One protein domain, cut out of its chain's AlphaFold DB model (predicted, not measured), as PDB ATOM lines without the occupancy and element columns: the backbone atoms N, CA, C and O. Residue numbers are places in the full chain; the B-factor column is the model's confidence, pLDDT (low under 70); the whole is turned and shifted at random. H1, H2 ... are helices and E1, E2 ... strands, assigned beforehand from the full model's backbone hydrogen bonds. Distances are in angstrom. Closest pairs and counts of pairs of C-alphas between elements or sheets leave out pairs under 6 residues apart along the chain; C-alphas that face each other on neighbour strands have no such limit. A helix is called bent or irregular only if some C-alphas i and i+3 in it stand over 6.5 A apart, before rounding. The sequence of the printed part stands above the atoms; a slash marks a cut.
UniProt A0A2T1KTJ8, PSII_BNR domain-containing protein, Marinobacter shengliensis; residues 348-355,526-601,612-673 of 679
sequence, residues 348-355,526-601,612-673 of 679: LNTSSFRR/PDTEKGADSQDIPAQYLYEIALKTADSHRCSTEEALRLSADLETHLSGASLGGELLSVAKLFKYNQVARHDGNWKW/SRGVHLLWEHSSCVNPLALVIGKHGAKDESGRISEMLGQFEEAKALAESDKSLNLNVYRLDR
ATOM      1  N   LEU A 348      38.252  -1.941  36.026       70.12
ATOM      2  CA  LEU A 348      37.172  -2.460  35.172       70.12
ATOM      3  C   LEU A 348      37.117  -3.992  35.169       70.12
ATOM      4  O   LEU A 348      36.033  -4.580  35.171       70.12
ATOM      5  N   ASN A 349      38.276  -4.644  35.249       61.94
ATOM      6  CA  ASN A 349      38.387  -6.098  35.136       61.94
ATOM      7  C   ASN A 349      38.212  -6.834  36.486       61.94
ATOM      8  O   ASN A 349      38.238  -8.067  36.538       61.94
ATOM      9  N   THR A 350      37.908  -6.110  37.578       57.59
ATOM     10  CA  THR A 350      37.676  -6.624  38.955       57.59
ATOM     11  C   THR A 350      36.354  -7.391  39.164       57.59
ATOM     12  O   THR A 350      35.703  -7.303  40.211       57.59
ATOM     13  N   SER A 351      35.956  -8.214  38.190       46.81
ATOM     14  CA  SER A 351      34.674  -8.941  38.150       46.81
ATOM     15  C   SER A 351      34.434  -9.949  39.289       46.81
ATOM     16  O   SER A 351      33.361 -10.552  39.352       46.81
ATOM     17  N   SER A 352      35.404 -10.164  40.183       40.66
ATOM     18  CA  SER A 352      35.295 -10.983  41.396       40.66
ATOM     19  C   SER A 352      34.921 -10.159  42.635       40.66
ATOM     20  O   SER A 352      33.993 -10.537  43.348       40.66
ATOM     21  N   PHE A 353      35.588  -9.024  42.874       38.78
ATOM     22  CA  PHE A 353      35.426  -8.222  44.095       38.78
ATOM     23  C   PHE A 353      34.113  -7.418  44.099       38.78
ATOM     24  O   PHE A 353      33.449  -7.314  45.129       38.78
ATOM     25  N   ARG A 354      33.666  -6.930  42.929       40.28
ATOM     26  CA  ARG A 354      32.404  -6.172  42.796       40.28
ATOM     27  C   ARG A 354      31.131  -7.015  43.003       40.28
ATOM     28  O   ARG A 354      30.069  -6.453  43.260       40.28
ATOM     29  N   ARG A 355      31.211  -8.357  42.980       35.97
ATOM     30  CA  ARG A 355      30.031  -9.248  43.131       35.97
ATOM     31  C   ARG A 355      29.303  -9.110  44.468       35.97
ATOM     32  O   ARG A 355      28.138  -9.487  44.547       35.97
ATOM     33  N   PRO A 526      42.913 -13.295  17.615       53.09
ATOM     34  CA  PRO A 526      44.139 -13.411  16.815       53.09
ATOM     35  C   PRO A 526      43.912 -13.674  15.314       53.09
ATOM     36  O   PRO A 526      44.537 -13.025  14.480       53.09
ATOM     37  N   ASP A 527      42.968 -14.558  14.970       50.69
ATOM     38  CA  ASP A 527      42.710 -15.019  13.593       50.69
ATOM     39  C   ASP A 527      41.887 -14.059  12.706       50.69
ATOM     40  O   ASP A 527      41.658 -14.340  11.527       50.69
ATOM     41  N   THR A 528      41.356 -12.952  13.241       45.84
ATOM     42  CA  THR A 528      40.404 -12.121  12.479       45.84
ATOM     43  C   THR A 528      41.056 -10.985  11.692       45.84
ATOM     44  O   THR A 528      41.297  -9.902  12.222       45.84
ATOM     45  N   GLU A 529      41.198 -11.173  10.371       50.09
ATOM     46  CA  GLU A 529      41.307 -10.066   9.408       50.09
ATOM     47  C   GLU A 529      40.110  -9.107   9.567       50.09
ATOM     48  O   GLU A 529      39.044  -9.336   8.986       50.09
ATOM     49  N   LYS A 530      40.281  -8.029  10.347       44.69
ATOM     50  CA  LYS A 530      39.530  -6.762  10.249       44.69
ATOM     51  C   LYS A 530      40.097  -5.677  11.170       44.69
ATOM     52  O   LYS A 530      39.525  -5.341  12.201       44.69
ATOM     53  N   GLY A 531      41.150  -5.011  10.698       47.56
ATOM     54  CA  GLY A 531      41.285  -3.580  10.971       47.56
ATOM     55  C   GLY A 531      40.162  -2.850  10.228       47.56
ATOM     56  O   GLY A 531      40.294  -2.578   9.036       47.56
ATOM     57  N   ALA A 532      39.029  -2.623  10.896       42.09
ATOM     58  CA  ALA A 532      37.842  -2.002  10.311       42.09
ATOM     59  C   ALA A 532      37.261  -0.931  11.240       42.09
ATOM     60  O   ALA A 532      36.929  -1.202  12.389       42.09
ATOM     61  N   ASP A 533      37.132   0.281  10.702       42.69
ATOM     62  CA  ASP A 533      36.491   1.461  11.295       42.69
ATOM     63  C   ASP A 533      37.034   1.996  12.639       42.69
ATOM     64  O   ASP A 533      36.528   3.010  13.130       42.69
ATOM     65  N   SER A 534      38.160   1.486  13.156       47.25
ATOM     66  CA  SER A 534      39.063   2.343  13.938       47.25
ATOM     67  C   SER A 534      39.684   3.371  12.986       47.25
ATOM     68  O   SER A 534      40.659   3.090  12.284       47.25
ATOM     69  N   GLN A 535      39.089   4.565  12.917       50.50
ATOM     70  CA  GLN A 535      39.722   5.687  12.228       50.50
ATOM     71  C   GLN A 535      41.105   5.943  12.838       50.50
ATOM     72  O   GLN A 535      41.289   5.832  14.048       50.50
ATOM     73  N   ASP A 536      42.053   6.301  11.974       58.72
ATOM     74  CA  ASP A 536      43.488   6.492  12.227       58.72
ATOM     75  C   ASP A 536      43.767   7.780  13.042       58.72
ATOM     76  O   ASP A 536      44.488   8.683  12.614       58.72
ATOM     77  N   ILE A 537      43.084   7.900  14.185       71.50
ATOM     78  CA  ILE A 537      42.999   9.074  15.058       71.50
ATOM     79  C   ILE A 537      44.158   9.033  16.064       71.50
ATOM     80  O   ILE A 537      44.235   8.095  16.859       71.50
ATOM     81  N   PRO A 538      45.034  10.053  16.099       80.31
ATOM     82  CA  PRO A 538      46.054  10.166  17.134       80.31
ATOM     83  C   PRO A 538      45.417  10.361  18.520       80.31
ATOM     84  O   PRO A 538      44.774  11.380  18.768       80.31
ATOM     85  N   ALA A 539      45.611   9.403  19.425       85.00
ATOM     86  CA  ALA A 539      45.058   9.407  20.783       85.00
ATOM     87  C   ALA A 539      46.050   8.757  21.767       85.00
ATOM     88  O   ALA A 539      47.216   8.548  21.436       85.00
ATOM     89  N   GLN A 540      45.625   8.457  22.994       90.12
ATOM     90  CA  GLN A 540      46.356   7.547  23.878       90.12
ATOM     91  C   GLN A 540      45.587   6.220  23.931       90.12
ATOM     92  O   GLN A 540      44.384   6.207  24.192       90.12
ATOM     93  N   TYR A 541      46.268   5.110  23.653       91.31
ATOM     94  CA  TYR A 541      45.671   3.773  23.593       91.31
ATOM     95  C   TYR A 541      46.299   2.866  24.649       91.31
ATOM     96  O   TYR A 541      47.519   2.880  24.829       91.31
ATOM     97  N   LEU A 542      45.478   2.074  25.333       92.06
ATOM     98  CA  LEU A 542      45.925   1.040  26.263       92.06
ATOM     99  C   LEU A 542      45.492  -0.321  25.721       92.06
ATOM    100  O   LEU A 542      44.344  -0.507  25.320       92.06
ATOM    101  N   TYR A 543      46.417  -1.273  25.727       91.50
ATOM    102  CA  TYR A 543      46.192  -2.620  25.219       91.50
ATOM    103  C   TYR A 543      46.341  -3.603  26.371       91.50
ATOM    104  O   TYR A 543      47.417  -3.718  26.960       91.50
ATOM    105  N   GLU A 544      45.264  -4.304  26.692       90.00
ATOM    106  CA  GLU A 544      45.277  -5.385  27.667       90.00
ATOM    107  C   GLU A 544      45.406  -6.720  26.934       90.00
ATOM    108  O   GLU A 544      44.631  -7.023  26.026       90.00
ATOM    109  N   ILE A 545      46.367  -7.534  27.371       90.44
ATOM    110  CA  ILE A 545      46.605  -8.877  26.852       90.44
ATOM    111  C   ILE A 545      46.234  -9.872  27.950       90.44
ATOM    112  O   ILE A 545      46.959 -10.033  28.936       90.44
ATOM    113  N   ALA A 546      45.085 -10.524  27.789       86.69
ATOM    114  CA  ALA A 546      44.498 -11.434  28.766       86.69
ATOM    115  C   ALA A 546      44.524 -12.888  28.274       86.69
ATOM    116  O   ALA A 546      44.245 -13.173  27.112       86.69
ATOM    117  N   LEU A 547      44.810 -13.830  29.170       85.44
ATOM    118  CA  LEU A 547      44.701 -15.261  28.910       85.44
ATOM    119  C   LEU A 547      43.227 -15.688  28.922       85.44
ATOM    120  O   LEU A 547      42.518 -15.479  29.909       85.44
ATOM    121  N   LYS A 548      42.771 -16.316  27.842       83.06
ATOM    122  CA  LYS A 548      41.458 -16.955  27.716       83.06
ATOM    123  C   LYS A 548      41.648 -18.467  27.856       83.06
ATOM    124  O   LYS A 548      42.506 -19.054  27.203       83.06
ATOM    125  N   THR A 549      40.852 -19.102  28.715       75.69
ATOM    126  CA  THR A 549      40.927 -20.547  28.999       75.69
ATOM    127  C   THR A 549      39.528 -21.143  29.060       75.69
ATOM    128  O   THR A 549      38.661 -20.550  29.705       75.69
ATOM    129  N   ALA A 550      39.310 -22.333  28.497       67.62
ATOM    130  CA  ALA A 550      38.006 -23.008  28.580       67.62
ATOM    131  C   ALA A 550      37.572 -23.379  30.020       67.62
ATOM    132  O   ALA A 550      36.381 -23.540  30.284       67.62
ATOM    133  N   ASP A 551      38.522 -23.495  30.955       67.12
ATOM    134  CA  ASP A 551      38.281 -23.752  32.379       67.12
ATOM    135  C   ASP A 551      39.332 -23.016  33.229       67.12
ATOM    136  O   ASP A 551      40.513 -23.373  33.229       67.12
ATOM    137  N   SER A 552      38.902 -21.991  33.973       58.44
ATOM    138  CA  SER A 552      39.778 -21.132  34.783       58.44
ATOM    139  C   SER A 552      40.409 -21.832  35.996       58.44
ATOM    140  O   SER A 552      41.272 -21.249  36.652       58.44
ATOM    141  N   HIS A 553      40.023 -23.081  36.286       60.34
ATOM    142  CA  HIS A 553      40.661 -23.921  37.306       60.34
ATOM    143  C   HIS A 553      41.851 -24.732  36.758       60.34
ATOM    144  O   HIS A 553      42.565 -25.355  37.540       60.34
ATOM    145  N   ARG A 554      42.076 -24.745  35.431       63.31
ATOM    146  CA  ARG A 554      43.201 -25.459  34.784       63.31
ATOM    147  C   ARG A 554      44.447 -24.610  34.560       63.31
ATOM    148  O   ARG A 554      45.505 -25.159  34.279       63.31
ATOM    149  N   CYS A 555      44.309 -23.294  34.635       67.38
ATOM    150  CA  CYS A 555      45.423 -22.358  34.607       67.38
ATOM    151  C   CYS A 555      45.933 -22.167  36.037       67.38
ATOM    152  O   CYS A 555      45.137 -21.892  36.938       67.38
ATOM    153  N   SER A 556      47.241 -22.336  36.240       75.38
ATOM    154  CA  SER A 556      47.903 -22.073  37.519       75.38
ATOM    155  C   SER A 556      48.614 -20.720  37.507       75.38
ATOM    156  O   SER A 556      48.998 -20.206  36.454       75.38
ATOM    157  N   THR A 557      48.852 -20.161  38.693       72.44
ATOM    158  CA  THR A 557      49.635 -18.932  38.876       72.44
ATOM    159  C   THR A 557      51.030 -19.067  38.254       72.44
ATOM    160  O   THR A 557      51.476 -18.161  37.562       72.44
ATOM    161  N   GLU A 558      51.689 -20.216  38.436       74.56
ATOM    162  CA  GLU A 558      53.005 -20.534  37.861       74.56
ATOM    163  C   GLU A 558      52.988 -20.532  36.322       74.56
ATOM    164  O   GLU A 558      53.858 -19.935  35.688       74.56
ATOM    165  N   GLU A 559      51.969 -21.142  35.708       80.06
ATOM    166  CA  GLU A 559      51.823 -21.169  34.251       80.06
ATOM    167  C   GLU A 559      51.530 -19.774  33.685       80.06
ATOM    168  O   GLU A 559      52.168 -19.359  32.717       80.06
ATOM    169  N   ALA A 560      50.619 -19.020  34.311       80.12
ATOM    170  CA  ALA A 560      50.305 -17.647  33.915       80.12
ATOM    171  C   ALA A 560      51.536 -16.729  34.027       80.12
ATOM    172  O   ALA A 560      51.786 -15.915  33.138       80.12
ATOM    173  N   LEU A 561      52.347 -16.893  35.077       77.94
ATOM    174  CA  LEU A 561      53.609 -16.173  35.257       77.94
ATOM    175  C   LEU A 561      54.637 -16.525  34.182       77.94
ATOM    176  O   LEU A 561      55.235 -15.623  33.595       77.94
ATOM    177  N   ARG A 562      54.815 -17.814  33.881       83.31
ATOM    178  CA  ARG A 562      55.713 -18.268  32.813       83.31
ATOM    179  C   ARG A 562      55.283 -17.723  31.452       83.31
ATOM    180  O   ARG A 562      56.108 -17.163  30.735       83.31
ATOM    181  N   LEU A 563      53.995 -17.827  31.126       87.69
ATOM    182  CA  LEU A 563      53.445 -17.330  29.868       87.69
ATOM    183  C   LEU A 563      53.551 -15.800  29.768       87.69
ATOM    184  O   LEU A 563      53.882 -15.283  28.707       87.69
ATOM    185  N   SER A 564      53.359 -15.081  30.879       87.81
ATOM    186  CA  SER A 564      53.582 -13.633  30.976       87.81
ATOM    187  C   SER A 564      55.059 -13.246  30.783       87.81
ATOM    188  O   SER A 564      55.333 -12.247  30.125       87.81
ATOM    189  N   ALA A 565      56.018 -14.036  31.283       84.25
ATOM    190  CA  ALA A 565      57.460 -13.791  31.119       84.25
ATOM    191  C   ALA A 565      57.947 -14.067  29.686       84.25
ATOM    192  O   ALA A 565      58.731 -13.303  29.115       84.25
ATOM    193  N   ASP A 566      57.446 -15.149  29.094       89.25
ATOM    194  CA  ASP A 566      57.634 -15.472  27.684       89.25
ATOM    195  C   ASP A 566      57.066 -14.353  26.786       89.25
ATOM    196  O   ASP A 566      57.747 -13.870  25.878       89.25
ATOM    197  N   LEU A 567      55.844 -13.893  27.076       90.56
ATOM    198  CA  LEU A 567      55.162 -12.813  26.355       90.56
ATOM    199  C   LEU A 567      55.890 -11.470  26.513       90.56
ATOM    200  O   LEU A 567      56.066 -10.745  25.538       90.56
ATOM    201  N   GLU A 568      56.355 -11.149  27.722       88.06
ATOM    202  CA  GLU A 568      57.164  -9.961  28.014       88.06
ATOM    203  C   GLU A 568      58.427  -9.920  27.146       88.06
ATOM    204  O   GLU A 568      58.754  -8.876  26.579       88.06
ATOM    205  N   THR A 569      59.098 -11.064  26.996       86.19
ATOM    206  CA  THR A 569      60.307 -11.210  26.173       86.19
ATOM    207  C   THR A 569      59.998 -11.010  24.686       86.19
ATOM    208  O   THR A 569      60.693 -10.254  24.007       86.19
ATOM    209  N   HIS A 570      58.927 -11.639  24.190       89.44
ATOM    210  CA  HIS A 570      58.475 -11.531  22.797       89.44
ATOM    211  C   HIS A 570      58.069 -10.098  22.420       89.44
ATOM    212  O   HIS A 570      58.517  -9.563  21.407       89.44
ATOM    213  N   LEU A 571      57.280  -9.441  23.275       87.81
ATOM    214  CA  LEU A 571      56.819  -8.066  23.071       87.81
ATOM    215  C   LEU A 571      57.954  -7.040  23.170       87.81
ATOM    216  O   LEU A 571      58.009  -6.125  22.353       87.81
ATOM    217  N   SER A 572      58.883  -7.202  24.121       81.44
ATOM    218  CA  SER A 572      60.018  -6.276  24.302       81.44
ATOM    219  C   SER A 572      61.023  -6.306  23.146       81.44
ATOM    220  O   SER A 572      61.778  -5.353  22.965       81.44
ATOM    221  N   GLY A 573      61.044  -7.387  22.355       67.44
ATOM    222  CA  GLY A 573      61.858  -7.487  21.140       67.44
ATOM    223  C   GLY A 573      61.378  -6.581  19.999       67.44
ATOM    224  O   GLY A 573      62.166  -6.245  19.113       67.44
ATOM    225  N   ALA A 574      60.115  -6.143  20.023       66.38
ATOM    226  CA  ALA A 574      59.594  -5.148  19.098       66.38
ATOM    227  C   ALA A 574      59.624  -3.746  19.719       66.38
ATOM    228  O   ALA A 574      59.297  -3.543  20.885       66.38
ATOM    229  N   SER A 575      59.926  -2.737  18.898       68.25
ATOM    230  CA  SER A 575      59.745  -1.336  19.289       68.25
ATOM    231  C   SER A 575      58.248  -1.013  19.335       68.25
ATOM    232  O   SER A 575      57.643  -0.635  18.326       68.25
ATOM    233  N   LEU A 576      57.606  -1.269  20.475       70.06
ATOM    234  CA  LEU A 576      56.211  -0.911  20.728       70.06
ATOM    235  C   LEU A 576      56.078   0.609  20.911       70.06
ATOM    236  O   LEU A 576      56.971   1.273  21.437       70.06
ATOM    237  N   GLY A 577      54.944   1.178  20.490       68.56
ATOM    238  CA  GLY A 577      54.660   2.620  20.574       68.56
ATOM    239  C   GLY A 577      54.394   3.148  21.994       68.56
ATOM    240  O   GLY A 577      53.724   4.167  22.152       68.56
ATOM    241  N   GLY A 578      54.868   2.449  23.027       79.25
ATOM    242  CA  GLY A 578      54.429   2.578  24.412       79.25
ATOM    243  C   GLY A 578      55.279   1.769  25.392       79.25
ATOM    244  O   GLY A 578      56.295   1.189  25.015       79.25
ATOM    245  N   GLU A 579      54.861   1.737  26.654       86.62
ATOM    246  CA  GLU A 579      55.558   1.056  27.753       86.62
ATOM    247  C   GLU A 579      54.875  -0.270  28.119       86.62
ATOM    248  O   GLU A 579      53.651  -0.372  28.081       86.62
ATOM    249  N   LEU A 580      55.664  -1.285  28.488       86.12
ATOM    250  CA  LEU A 580      55.186  -2.637  28.795       86.12
ATOM    251  C   LEU A 580      55.224  -2.934  30.305       86.12
ATOM    252  O   LEU A 580      56.273  -2.817  30.955       86.12
ATOM    253  N   LEU A 581      54.087  -3.386  30.838       82.88
ATOM    254  CA  LEU A 581      53.893  -3.828  32.218       82.88
ATOM    255  C   LEU A 581      53.266  -5.233  32.220       82.88
ATOM    256  O   LEU A 581      52.065  -5.385  32.021       82.88
ATOM    257  N   SER A 582      54.084  -6.269  32.421       83.62
ATOM    258  CA  SER A 582      53.640  -7.667  32.518       83.62
ATOM    259  C   SER A 582      53.443  -8.104  33.975       83.62
ATOM    260  O   SER A 582      54.066  -7.560  34.892       83.62
ATOM    261  N   VAL A 583      52.629  -9.142  34.191       75.25
ATOM    262  CA  VAL A 583      52.533  -9.831  35.491       75.25
ATOM    263  C   VAL A 583      53.891 -10.369  35.902       75.25
ATOM    264  O   VAL A 583      54.285 -10.194  37.047       75.25
ATOM    265  N   ALA A 584      54.635 -10.983  34.981       73.81
ATOM    266  CA  ALA A 584      55.964 -11.504  35.263       73.81
ATOM    267  C   ALA A 584      56.928 -10.411  35.747       73.81
ATOM    268  O   ALA A 584      57.652 -10.631  36.712       73.81
ATOM    269  N   LYS A 585      56.902  -9.219  35.145       73.38
ATOM    270  CA  LYS A 585      57.668  -8.048  35.587       73.38
ATOM    271  C   LYS A 585      57.248  -7.598  36.984       73.38
ATOM    272  O   LYS A 585      58.111  -7.382  37.828       73.38
ATOM    273  N   LEU A 586      55.946  -7.535  37.267       68.62
ATOM    274  CA  LEU A 586      55.447  -7.203  38.607       68.62
ATOM    275  C   LEU A 586      55.809  -8.283  39.650       68.62
ATOM    276  O   LEU A 586      56.191  -7.962  40.768       68.62
ATOM    277  N   PHE A 587      55.757  -9.562  39.282       64.06
ATOM    278  CA  PHE A 587      56.053 -10.699  40.159       64.06
ATOM    279  C   PHE A 587      57.549 -10.899  40.413       64.06
ATOM    280  O   PHE A 587      57.913 -11.321  41.506       64.06
ATOM    281  N   LYS A 588      58.430 -10.565  39.456       61.25
ATOM    282  CA  LYS A 588      59.876 -10.425  39.710       61.25
ATOM    283  C   LYS A 588      60.080  -9.471  40.893       61.25
ATOM    284  O   LYS A 588      60.618  -9.892  41.907       61.25
ATOM    285  N   TYR A 589      59.503  -8.269  40.811       56.44
ATOM    286  CA  TYR A 589      59.645  -7.213  41.821       56.44
ATOM    287  C   TYR A 589      58.853  -7.433  43.125       56.44
ATOM    288  O   TYR A 589      59.246  -6.908  44.164       56.44
ATOM    289  N   ASN A 590      57.775  -8.225  43.110       50.44
ATOM    290  CA  ASN A 590      57.012  -8.583  44.316       50.44
ATOM    291  C   ASN A 590      57.500  -9.881  44.991       50.44
ATOM    292  O   ASN A 590      57.110 -10.147  46.129       50.44
ATOM    293  N   GLN A 591      58.348 -10.704  44.359       46.88
ATOM    294  CA  GLN A 591      58.781 -11.993  44.932       46.88
ATOM    295  C   GLN A 591      59.518 -11.851  46.267       46.88
ATOM    296  O   GLN A 591      59.377 -12.702  47.144       46.88
ATOM    297  N   VAL A 592      60.262 -10.759  46.444       41.41
ATOM    298  CA  VAL A 592      60.965 -10.449  47.696       41.41
ATOM    299  C   VAL A 592      59.991 -10.021  48.813       41.41
ATOM    300  O   VAL A 592      60.334 -10.106  49.988       41.41
ATOM    301  N   ALA A 593      58.757  -9.631  48.472       36.78
ATOM    302  CA  ALA A 593      57.695  -9.277  49.420       36.78
ATOM    303  C   ALA A 593      56.674 -10.410  49.684       36.78
ATOM    304  O   ALA A 593      56.002 -10.382  50.710       36.78
ATOM    305  N   ARG A 594      56.537 -11.402  48.786       37.09
ATOM    306  CA  ARG A 594      55.474 -12.434  48.860       37.09
ATOM    307  C   ARG A 594      55.742 -13.631  49.783       37.09
ATOM    308  O   ARG A 594      54.806 -14.374  50.061       37.09
ATOM    309  N   HIS A 595      56.970 -13.865  50.247       38.31
ATOM    310  CA  HIS A 595      57.204 -14.882  51.283       38.31
ATOM    311  C   HIS A 595      56.918 -14.283  52.665       38.31
ATOM    312  O   HIS A 595      57.660 -13.407  53.101       38.31
ATOM    313  N   ASP A 596      55.910 -14.809  53.372       35.72
ATOM    314  CA  ASP A 596      55.412 -14.315  54.675       35.72
ATOM    315  C   ASP A 596      56.475 -14.150  55.788       35.72
ATOM    316  O   ASP A 596      56.195 -13.507  56.803       35.72
ATOM    317  N   GLY A 597      57.679 -14.715  55.635       36.62
ATOM    318  CA  GLY A 597      58.821 -14.513  56.536       36.62
ATOM    319  C   GLY A 597      59.799 -13.398  56.127       36.62
ATOM    320  O   GLY A 597      60.393 -12.753  56.990       36.62
ATOM    321  N   ASN A 598      59.958 -13.099  54.835       43.25
ATOM    322  CA  ASN A 598      61.164 -12.445  54.299       43.25
ATOM    323  C   ASN A 598      61.119 -10.902  54.265       43.25
ATOM    324  O   ASN A 598      61.664 -10.256  53.373       43.25
ATOM    325  N   TRP A 599      60.546 -10.298  55.312       41.25
ATOM    326  CA  TRP A 599      60.338  -8.852  55.507       41.25
ATOM    327  C   TRP A 599      61.616  -7.986  55.604       41.25
ATOM    328  O   TRP A 599      61.529  -6.798  55.913       41.25
ATOM    329  N   LYS A 600      62.811  -8.529  55.327       40.47
ATOM    330  CA  LYS A 600      64.107  -7.823  55.414       40.47
ATOM    331  C   LYS A 600      64.266  -6.705  54.364       40.47
ATOM    332  O   LYS A 600      65.282  -6.029  54.388       40.47
ATOM    333  N   TRP A 601      63.309  -6.485  53.451       45.22
ATOM    334  CA  TRP A 601      63.602  -5.764  52.200       45.22
ATOM    335  C   TRP A 601      62.629  -4.658  51.738       45.22
ATOM    336  O   TRP A 601      63.086  -3.773  51.020       45.22
ATOM    337  N   SER A 612      45.490  -5.512  52.878       32.09
ATOM    338  CA  SER A 612      46.222  -5.200  51.629       32.09
ATOM    339  C   SER A 612      45.398  -5.103  50.324       32.09
ATOM    340  O   SER A 612      45.858  -5.439  49.236       32.09
ATOM    341  N   ARG A 613      44.150  -4.643  50.409       40.00
ATOM    342  CA  ARG A 613      43.044  -4.794  49.451       40.00
ATOM    343  C   ARG A 613      43.101  -3.807  48.283       40.00
ATOM    344  O   ARG A 613      42.279  -2.905  48.200       40.00
ATOM    345  N   GLY A 614      44.069  -3.969  47.386       40.19
ATOM    346  CA  GLY A 614      44.227  -3.079  46.230       40.19
ATOM    347  C   GLY A 614      44.652  -3.805  44.967       40.19
ATOM    348  O   GLY A 614      44.781  -5.029  44.954       40.19
ATOM    349  N   VAL A 615      44.873  -3.023  43.912       38.38
ATOM    350  CA  VAL A 615      45.008  -3.466  42.514       38.38
ATOM    351  C   VAL A 615      46.000  -4.625  42.327       38.38
ATOM    352  O   VAL A 615      45.747  -5.525  41.530       38.38
ATOM    353  N   HIS A 616      47.087  -4.682  43.104       41.59
ATOM    354  CA  HIS A 616      48.046  -5.789  43.038       41.59
ATOM    355  C   HIS A 616      47.410  -7.156  43.344       41.59
ATOM    356  O   HIS A 616      47.727  -8.123  42.657       41.59
ATOM    357  N   LEU A 617      46.463  -7.251  44.293       45.75
ATOM    358  CA  LEU A 617      45.836  -8.520  44.708       45.75
ATOM    359  C   LEU A 617      45.152  -9.269  43.560       45.75
ATOM    360  O   LEU A 617      45.057 -10.498  43.601       45.75
ATOM    361  N   LEU A 618      44.710  -8.549  42.527       47.41
ATOM    362  CA  LEU A 618      44.133  -9.112  41.304       47.41
ATOM    363  C   LEU A 618      45.119 -10.064  40.607       47.41
ATOM    364  O   LEU A 618      44.719 -11.091  40.060       47.41
ATOM    365  N   TRP A 619      46.415  -9.747  40.694       56.44
ATOM    366  CA  TRP A 619      47.532 -10.534  40.172       56.44
ATOM    367  C   TRP A 619      48.233 -11.398  41.243       56.44
ATOM    368  O   TRP A 619      49.250 -12.042  40.966       56.44
ATOM    369  N   GLU A 620      47.713 -11.434  42.475       45.75
ATOM    370  CA  GLU A 620      48.296 -12.195  43.594       45.75
ATOM    371  C   GLU A 620      47.394 -13.356  44.053       45.75
ATOM    372  O   GLU A 620      47.909 -14.424  44.373       45.75
ATOM    373  N   HIS A 621      46.063 -13.186  44.039       44.19
ATOM    374  CA  HIS A 621      45.103 -14.125  44.648       44.19
ATOM    375  C   HIS A 621      44.153 -14.842  43.673       44.19
ATOM    376  O   HIS A 621      43.256 -15.562  44.114       44.19
ATOM    377  N   SER A 622      44.329 -14.679  42.361       54.72
ATOM    378  CA  SER A 622      43.620 -15.498  41.371       54.72
ATOM    379  C   SER A 622      44.388 -16.791  41.076       54.72
ATOM    380  O   SER A 622      45.609 -16.761  40.904       54.72
ATOM    381  N   SER A 623      43.681 -17.922  40.953       56.59
ATOM    382  CA  SER A 623      44.279 -19.200  40.522       56.59
ATOM    383  C   SER A 623      44.899 -19.098  39.127       56.59
ATOM    384  O   SER A 623      45.956 -19.669  38.885       56.59
ATOM    385  N   CYS A 624      44.274 -18.304  38.254       67.06
ATOM    386  CA  CYS A 624      44.804 -17.893  36.963       67.06
ATOM    387  C   CYS A 624      44.978 -16.373  36.956       67.06
ATOM    388  O   CYS A 624      43.990 -15.639  37.055       67.06
ATOM    389  N   VAL A 625      46.215 -15.887  36.881       70.88
ATOM    390  CA  VAL A 625      46.487 -14.444  36.922       70.88
ATOM    391  C   VAL A 625      46.162 -13.801  35.577       70.88
ATOM    392  O   VAL A 625      46.555 -14.316  34.533       70.88
ATOM    393  N   ASN A 626      45.431 -12.683  35.611       73.06
ATOM    394  CA  ASN A 626      44.969 -11.977  34.422       73.06
ATOM    395  C   ASN A 626      44.754 -10.474  34.708       73.06
ATOM    396  O   ASN A 626      44.342 -10.146  35.825       73.06
ATOM    397  N   PRO A 627      44.939  -9.572  33.724       80.12
ATOM    398  CA  PRO A 627      45.632  -9.781  32.442       80.12
ATOM    399  C   PRO A 627      47.081 -10.250  32.593       80.12
ATOM    400  O   PRO A 627      47.660 -10.081  33.657       80.12
ATOM    401  N   LEU A 628      47.673 -10.824  31.539       85.06
ATOM    402  CA  LEU A 628      49.087 -11.232  31.514       85.06
ATOM    403  C   LEU A 628      50.038 -10.048  31.304       85.06
ATOM    404  O   LEU A 628      51.174 -10.080  31.791       85.06
ATOM    405  N   ALA A 629      49.609  -9.040  30.542       89.00
ATOM    406  CA  ALA A 629      50.370  -7.822  30.295       89.00
ATOM    407  C   ALA A 629      49.484  -6.648  29.857       89.00
ATOM    408  O   ALA A 629      48.428  -6.837  29.256       89.00
ATOM    409  N   LEU A 630      49.974  -5.438  30.121       89.06
ATOM    410  CA  LEU A 630      49.454  -4.172  29.618       89.06
ATOM    411  C   LEU A 630      50.521  -3.480  28.759       89.06
ATOM    412  O   LEU A 630      51.681  -3.388  29.169       89.06
ATOM    413  N   VAL A 631      50.120  -2.945  27.605       90.94
ATOM    414  CA  VAL A 631      50.923  -2.000  26.812       90.94
ATOM    415  C   VAL A 631      50.264  -0.626  26.891       90.94
ATOM    416  O   VAL A 631      49.101  -0.461  26.525       90.94
ATOM    417  N   ILE A 632      51.009   0.369  27.369       89.31
ATOM    418  CA  ILE A 632      50.544   1.742  27.578       89.31
ATOM    419  C   ILE A 632      51.093   2.595  26.434       89.31
ATOM    420  O   ILE A 632      52.259   2.988  26.450       89.31
ATOM    421  N   GLY A 633      50.279   2.838  25.406       88.56
ATOM    422  CA  GLY A 633      50.651   3.649  24.248       88.56
ATOM    423  C   GLY A 633      50.938   5.105  24.615       88.56
ATOM    424  O   GLY A 633      50.363   5.654  25.557       88.56
ATOM    425  N   LYS A 634      51.825   5.753  23.854       87.19
ATOM    426  CA  LYS A 634      52.135   7.181  24.020       87.19
ATOM    427  C   LYS A 634      50.936   8.061  23.654       87.19
ATOM    428  O   LYS A 634      50.135   7.721  22.790       87.19
ATOM    429  N   HIS A 635      50.836   9.227  24.289       84.50
ATOM    430  CA  HIS A 635      49.799  10.206  23.975       84.50
ATOM    431  C   HIS A 635      49.993  10.801  22.570       84.50
ATOM    432  O   HIS A 635      51.070  11.300  22.245       84.50
ATOM    433  N   GLY A 636      48.942  10.780  21.749       84.69
ATOM    434  CA  GLY A 636      48.997  11.185  20.341       84.69
ATOM    435  C   GLY A 636      49.632  10.133  19.422       84.69
ATOM    436  O   GLY A 636      50.026  10.465  18.304       84.69
ATOM    437  N   ALA A 637      49.753   8.882  19.876       85.06
ATOM    438  CA  ALA A 637      50.116   7.753  19.029       85.06
ATOM    439  C   ALA A 637      48.904   7.248  18.227       85.06
ATOM    440  O   ALA A 637      47.756   7.611  18.488       85.06
ATOM    441  N   LYS A 638      49.178   6.396  17.240       85.25
ATOM    442  CA  LYS A 638      48.155   5.677  16.475       85.25
ATOM    443  C   LYS A 638      47.708   4.405  17.201       85.25
ATOM    444  O   LYS A 638      48.354   3.963  18.152       85.25
ATOM    445  N   ASP A 639      46.626   3.816  16.703       86.44
ATOM    446  CA  ASP A 639      46.211   2.462  17.059       86.44
ATOM    447  C   ASP A 639      47.257   1.447  16.540       86.44
ATOM    448  O   ASP A 639      47.547   1.373  15.346       86.44
ATOM    449  N   GLU A 640      47.862   0.699  17.460       87.56
ATOM    450  CA  GLU A 640      48.891  -0.327  17.231       87.56
ATOM    451  C   GLU A 640      48.308  -1.749  17.369       87.56
ATOM    452  O   GLU A 640      49.038  -2.733  17.223       87.56
ATOM    453  N   SER A 641      47.001  -1.873  17.641       87.69
ATOM    454  CA  SER A 641      46.296  -3.140  17.892       87.69
ATOM    455  C   SER A 641      46.580  -4.210  16.843       87.69
ATOM    456  O   SER A 641      46.896  -5.336  17.208       87.69
ATOM    457  N   GLY A 642      46.540  -3.865  15.552       85.19
ATOM    458  CA  GLY A 642      46.800  -4.805  14.460       85.19
ATOM    459  C   GLY A 642      48.203  -5.414  14.517       85.19
ATOM    460  O   GLY A 642      48.351  -6.623  14.359       85.19
ATOM    461  N   ARG A 643      49.228  -4.606  14.831       86.88
ATOM    462  CA  ARG A 643      50.610  -5.089  14.991       86.88
ATOM    463  C   ARG A 643      50.770  -5.928  16.255       86.88
ATOM    464  O   ARG A 643      51.465  -6.939  16.231       86.88
ATOM    465  N   ILE A 644      50.125  -5.528  17.352       88.75
ATOM    466  CA  ILE A 644      50.130  -6.315  18.590       88.75
ATOM    467  C   ILE A 644      49.435  -7.662  18.341       88.75
ATOM    468  O   ILE A 644      49.998  -8.691  18.686       88.75
ATOM    469  N   SER A 645      48.282  -7.689  17.667       88.62
ATOM    470  CA  SER A 645      47.542  -8.913  17.332       88.62
ATOM    471  C   SER A 645      48.346  -9.861  16.435       88.62
ATOM    472  O   SER A 645      48.367 -11.060  16.700       88.62
ATOM    473  N   GLU A 646      49.066  -9.343  15.431       87.62
ATOM    474  CA  GLU A 646      49.991 -10.143  14.610       87.62
ATOM    475  C   GLU A 646      51.090 -10.788  15.473       87.62
ATOM    476  O   GLU A 646      51.345 -11.989  15.376       87.62
ATOM    477  N   MET A 647      51.700 -10.014  16.380       89.69
ATOM    478  CA  MET A 647      52.690 -10.538  17.325       89.69
ATOM    479  C   MET A 647      52.099 -11.570  18.293       89.69
ATOM    480  O   MET A 647      52.804 -12.511  18.656       89.69
ATOM    481  N   LEU A 648      50.841 -11.419  18.719       91.25
ATOM    482  CA  LEU A 648      50.176 -12.384  19.599       91.25
ATOM    483  C   LEU A 648      49.902 -13.709  18.884       91.25
ATOM    484  O   LEU A 648      50.243 -14.743  19.446       91.25
ATOM    485  N   GLY A 649      49.405 -13.701  17.643       90.19
ATOM    486  CA  GLY A 649      49.213 -14.936  16.869       90.19
ATOM    487  C   GLY A 649      50.522 -15.718  16.688       90.19
ATOM    488  O   GLY A 649      50.594 -16.906  17.000       90.19
ATOM    489  N   GLN A 650      51.608 -15.024  16.321       90.31
ATOM    490  CA  GLN A 650      52.956 -15.615  16.244       90.31
ATOM    491  C   GLN A 650      53.418 -16.227  17.581       90.31
ATOM    492  O   GLN A 650      54.132 -17.231  17.603       90.31
ATOM    493  N   PHE A 651      53.026 -15.626  18.709       91.94
ATOM    494  CA  PHE A 651      53.347 -16.123  20.046       91.94
ATOM    495  C   PHE A 651      52.509 -17.350  20.433       91.94
ATOM    496  O   PHE A 651      53.043 -18.297  21.006       91.94
ATOM    497  N   GLU A 652      51.218 -17.365  20.102       90.56
ATOM    498  CA  GLU A 652      50.331 -18.507  20.344       90.56
ATOM    499  C   GLU A 652      50.751 -19.745  19.555       90.56
ATOM    500  O   GLU A 652      50.792 -20.833  20.132       90.56
ATOM    501  N   GLU A 653      51.118 -19.578  18.277       89.75
ATOM    502  CA  GLU A 653      51.713 -20.636  17.453       89.75
ATOM    503  C   GLU A 653      53.005 -21.159  18.097       89.75
ATOM    504  O   GLU A 653      53.149 -22.361  18.330       89.75
ATOM    505  N   ALA A 654      53.926 -20.260  18.467       90.31
ATOM    506  CA  ALA A 654      55.209 -20.613  19.081       90.31
ATOM    507  C   ALA A 654      55.086 -21.260  20.478       90.31
ATOM    508  O   ALA A 654      56.044 -21.873  20.960       90.31
ATOM    509  N   LYS A 655      53.927 -21.131  21.136       90.38
ATOM    510  CA  LYS A 655      53.608 -21.744  22.436       90.38
ATOM    511  C   LYS A 655      52.566 -22.865  22.352       90.38
ATOM    512  O   LYS A 655      52.245 -23.443  23.386       90.38
ATOM    513  N   ALA A 656      52.070 -23.181  21.153       88.06
ATOM    514  CA  ALA A 656      51.026 -24.171  20.889       88.06
ATOM    515  C   ALA A 656      49.774 -24.028  21.788       88.06
ATOM    516  O   ALA A 656      49.165 -25.026  22.172       88.06
ATOM    517  N   LEU A 657      49.367 -22.797  22.142       84.62
ATOM    518  CA  LEU A 657      48.314 -22.583  23.157       84.62
ATOM    519  C   LEU A 657      46.974 -23.241  22.786       84.62
ATOM    520  O   LEU A 657      46.295 -23.787  23.663       84.62
ATOM    521  N   ALA A 658      46.654 -23.286  21.490       77.88
ATOM    522  CA  ALA A 658      45.471 -23.951  20.952       77.88
ATOM    523  C   ALA A 658      45.411 -25.463  21.267       77.88
ATOM    524  O   ALA A 658      44.318 -26.000  21.425       77.88
ATOM    525  N   GLU A 659      46.550 -26.149  21.438       81.81
ATOM    526  CA  GLU A 659      46.588 -27.566  21.854       81.81
ATOM    527  C   GLU A 659      46.182 -27.770  23.330       81.81
ATOM    528  O   GLU A 659      45.993 -28.902  23.774       81.81
ATOM    529  N   SER A 660      46.038 -26.682  24.099       76.56
ATOM    530  CA  SER A 660      45.772 -26.691  25.545       76.56
ATOM    531  C   SER A 660      44.421 -26.079  25.961       76.56
ATOM    532  O   SER A 660      44.203 -25.855  27.154       76.56
ATOM    533  N   ASP A 661      43.521 -25.820  25.002       82.88
ATOM    534  CA  ASP A 661      42.264 -25.061  25.168       82.88
ATOM    535  C   ASP A 661      42.478 -23.608  25.670       82.88
ATOM    536  O   ASP A 661      41.705 -23.092  26.494       82.88
ATOM    537  N   LYS A 662      43.548 -22.944  25.196       85.31
ATOM    538  CA  LYS A 662      43.946 -21.581  25.597       85.31
ATOM    539  C   LYS A 662      44.171 -20.677  24.386       85.31
ATOM    540  O   LYS A 662      44.638 -21.134  23.347       85.31
ATOM    541  N   SER A 663      43.881 -19.392  24.554       87.88
ATOM    542  CA  SER A 663      44.225 -18.333  23.598       87.88
ATOM    543  C   SER A 663      44.526 -17.026  24.332       87.88
ATOM    544  O   SER A 663      44.240 -16.889  25.524       87.88
ATOM    545  N   LEU A 664      45.072 -16.041  23.631       89.25
ATOM    546  CA  LEU A 664      45.223 -14.673  24.104       89.25
ATOM    547  C   LEU A 664      44.098 -13.798  23.541       89.25
ATOM    548  O   LEU A 664      43.750 -13.855  22.366       89.25
ATOM    549  N   ASN A 665      43.523 -12.982  24.415       88.19
ATOM    550  CA  ASN A 665      42.599 -11.912  24.081       88.19
ATOM    551  C   ASN A 665      43.357 -10.587  24.082       88.19
ATOM    552  O   ASN A 665      44.017 -10.265  25.071       88.19
ATOM    553  N   LEU A 666      43.182  -9.792  23.027       90.19
ATOM    554  CA  LEU A 666      43.626  -8.403  22.984       90.19
ATOM    555  C   LEU A 666      42.410  -7.487  23.154       90.19
ATOM    556  O   LEU A 666      41.630  -7.315  22.215       90.19
ATOM    557  N   ASN A 667      42.241  -6.911  24.345       88.62
ATOM    558  CA  ASN A 667      41.246  -5.869  24.597       88.62
ATOM    559  C   ASN A 667      41.888  -4.504  24.320       88.62
ATOM    560  O   ASN A 667      42.925  -4.170  24.902       88.62
ATOM    561  N   VAL A 668      41.274  -3.708  23.444       90.44
ATOM    562  CA  VAL A 668      41.797  -2.393  23.047       90.44
ATOM    563  C   VAL A 668      40.969  -1.296  23.697       90.44
ATOM    564  O   VAL A 668      39.755  -1.232  23.501       90.44
ATOM    565  N   TYR A 669      41.627  -0.418  24.448       90.50
ATOM    566  CA  TYR A 669      41.018   0.725  25.117       90.50
ATOM    567  C   TYR A 669      41.557   2.032  24.528       90.50
ATOM    568  O   TYR A 669      42.766   2.184  24.344       90.50
ATOM    569  N   ARG A 670      40.674   3.001  24.278       90.31
ATOM    570  CA  ARG A 670      41.058   4.383  23.950       90.31
ATOM    571  C   ARG A 670      40.851   5.265  25.172       90.31
ATOM    572  O   ARG A 670      39.831   5.154  25.850       90.31
ATOM    573  N   LEU A 671      41.824   6.129  25.437       90.12
ATOM    574  CA  LEU A 671      41.752   7.159  26.458       90.12
ATOM    575  C   LEU A 671      41.478   8.508  25.786       90.12
ATOM    576  O   LEU A 671      42.378   9.130  25.219       90.12
ATOM    577  N   ASP A 672      40.229   8.953  25.862       86.44
ATOM    578  CA  ASP A 672      39.800  10.260  25.374       86.44
ATOM    579  C   ASP A 672      39.921  11.305  26.485       86.44
ATOM    580  O   ASP A 672      39.485  11.074  27.614       86.44
ATOM    581  N   ARG A 673      40.491  12.471  26.160       86.06
ATOM    582  CA  ARG A 673      40.621  13.619  27.071       86.06
ATOM    583  C   ARG A 673      39.886  14.824  26.487       86.06
ATOM    584  O   ARG A 673      40.257  15.331  25.430       86.06
TER     585      ARG A 673
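AT A GLANCE: This is residues 348 to 355, 526 to 601 and 612 to 673 of the 679 residues of the protein "PSII_BNR domain-containing protein" of Marinobacter shengliensis (UniProt A0A2T1KTJ8). One twisted antiparallel sheet of four strands has two helices packed over one of its faces, H1 toward the E2 edge and H4 toward the E4 edge. H2 leads away from the end of E2, and the small H5 lies at the turn from H4 into E4, the longest strand. The printed part has 146 residues, with five named helices and four named strands in the order E1 H1 E2 H2 H3 E3 H4 H5 E4; the sheet's order is E2 E3 E1 E4. The class is mixed, helices and strands; the whole is compact, with a radius of gyration of the C-alphas of 16.2 A and spans of 51 by 39 by 36 A.

IN THESE COORDINATES: Start at Leu 348, C-alpha at (37.172, -2.460, 35.172); after the first cut, residues 526 to 539 hold no named element. Find C-alpha 540 at (46.356, 7.547, 23.878), where E1 runs 29.1 A through residues 540 to 549. H1, residues 557 to 572, covers 21.9 A. E2, 578 to 582, is followed by H2, 583 to 594, irregular but only just: C-alphas 589 and 592 are 6.8 A apart. Then come H3, 615 to 619, E3, 629 to 633, H4, 641 to 655, 20.5 A long, and H5, 657 to 660. E4, 662 to 673, runs 35.4 A to C-alpha 673 at (40.621, 13.619, 27.071).

HOW THE PARTS SIT: In the sheet, look for N 579 and O 632 of E2 and E3 at 2.9 A, N 543 and O 631 of E1 and E3 at 2.9 A, and N 544 and O 667 of E1 and E4 at 2.9 A. H1 and H4 make two layers with it, helices on one face of a sheet, at heights over the sheet of 5.9 A and 8.5 A. E1, H1, E2 and E3, H4 H5, E4 are split strand-helix-strand units, same-way strands with another strand between them, each with a right-handed crossover. H1 and H4 only just touch, with 3 pairs of C-alphas within 8 A, the closest those of Leu 567 and Phe 651 at 7.4 A. H1 touches H2, closest C-alphas Ala 565 and Ala 584, 5.0 A, at a steep tilt of 50 degrees, opposite ways. H2 and H5 each only graze the sheet; H3 is not on it. Every O i to N i+4 pair is within hydrogen-bond range in H1 and H4, 6 of 8 in H2 and 0 of 1 in H3, where 2 of 2 O i to N i+3 pairs are; H5 is too short for an i+4 pair.

THE WHOLE: The farthest C-alphas, Asp 533 and Gly 597, are 52.9 A apart. Residues 356 to 525 and 602 to 611 are not printed, with C-alpha gaps of 30.1 A and 17.4 A. Of the links that are printed whole, none is long. Mean pLDDT of the printed part is 71.4; residues 349 to 355, 526 to 536, 586 to 601 and 612 to 624 are among those under 70.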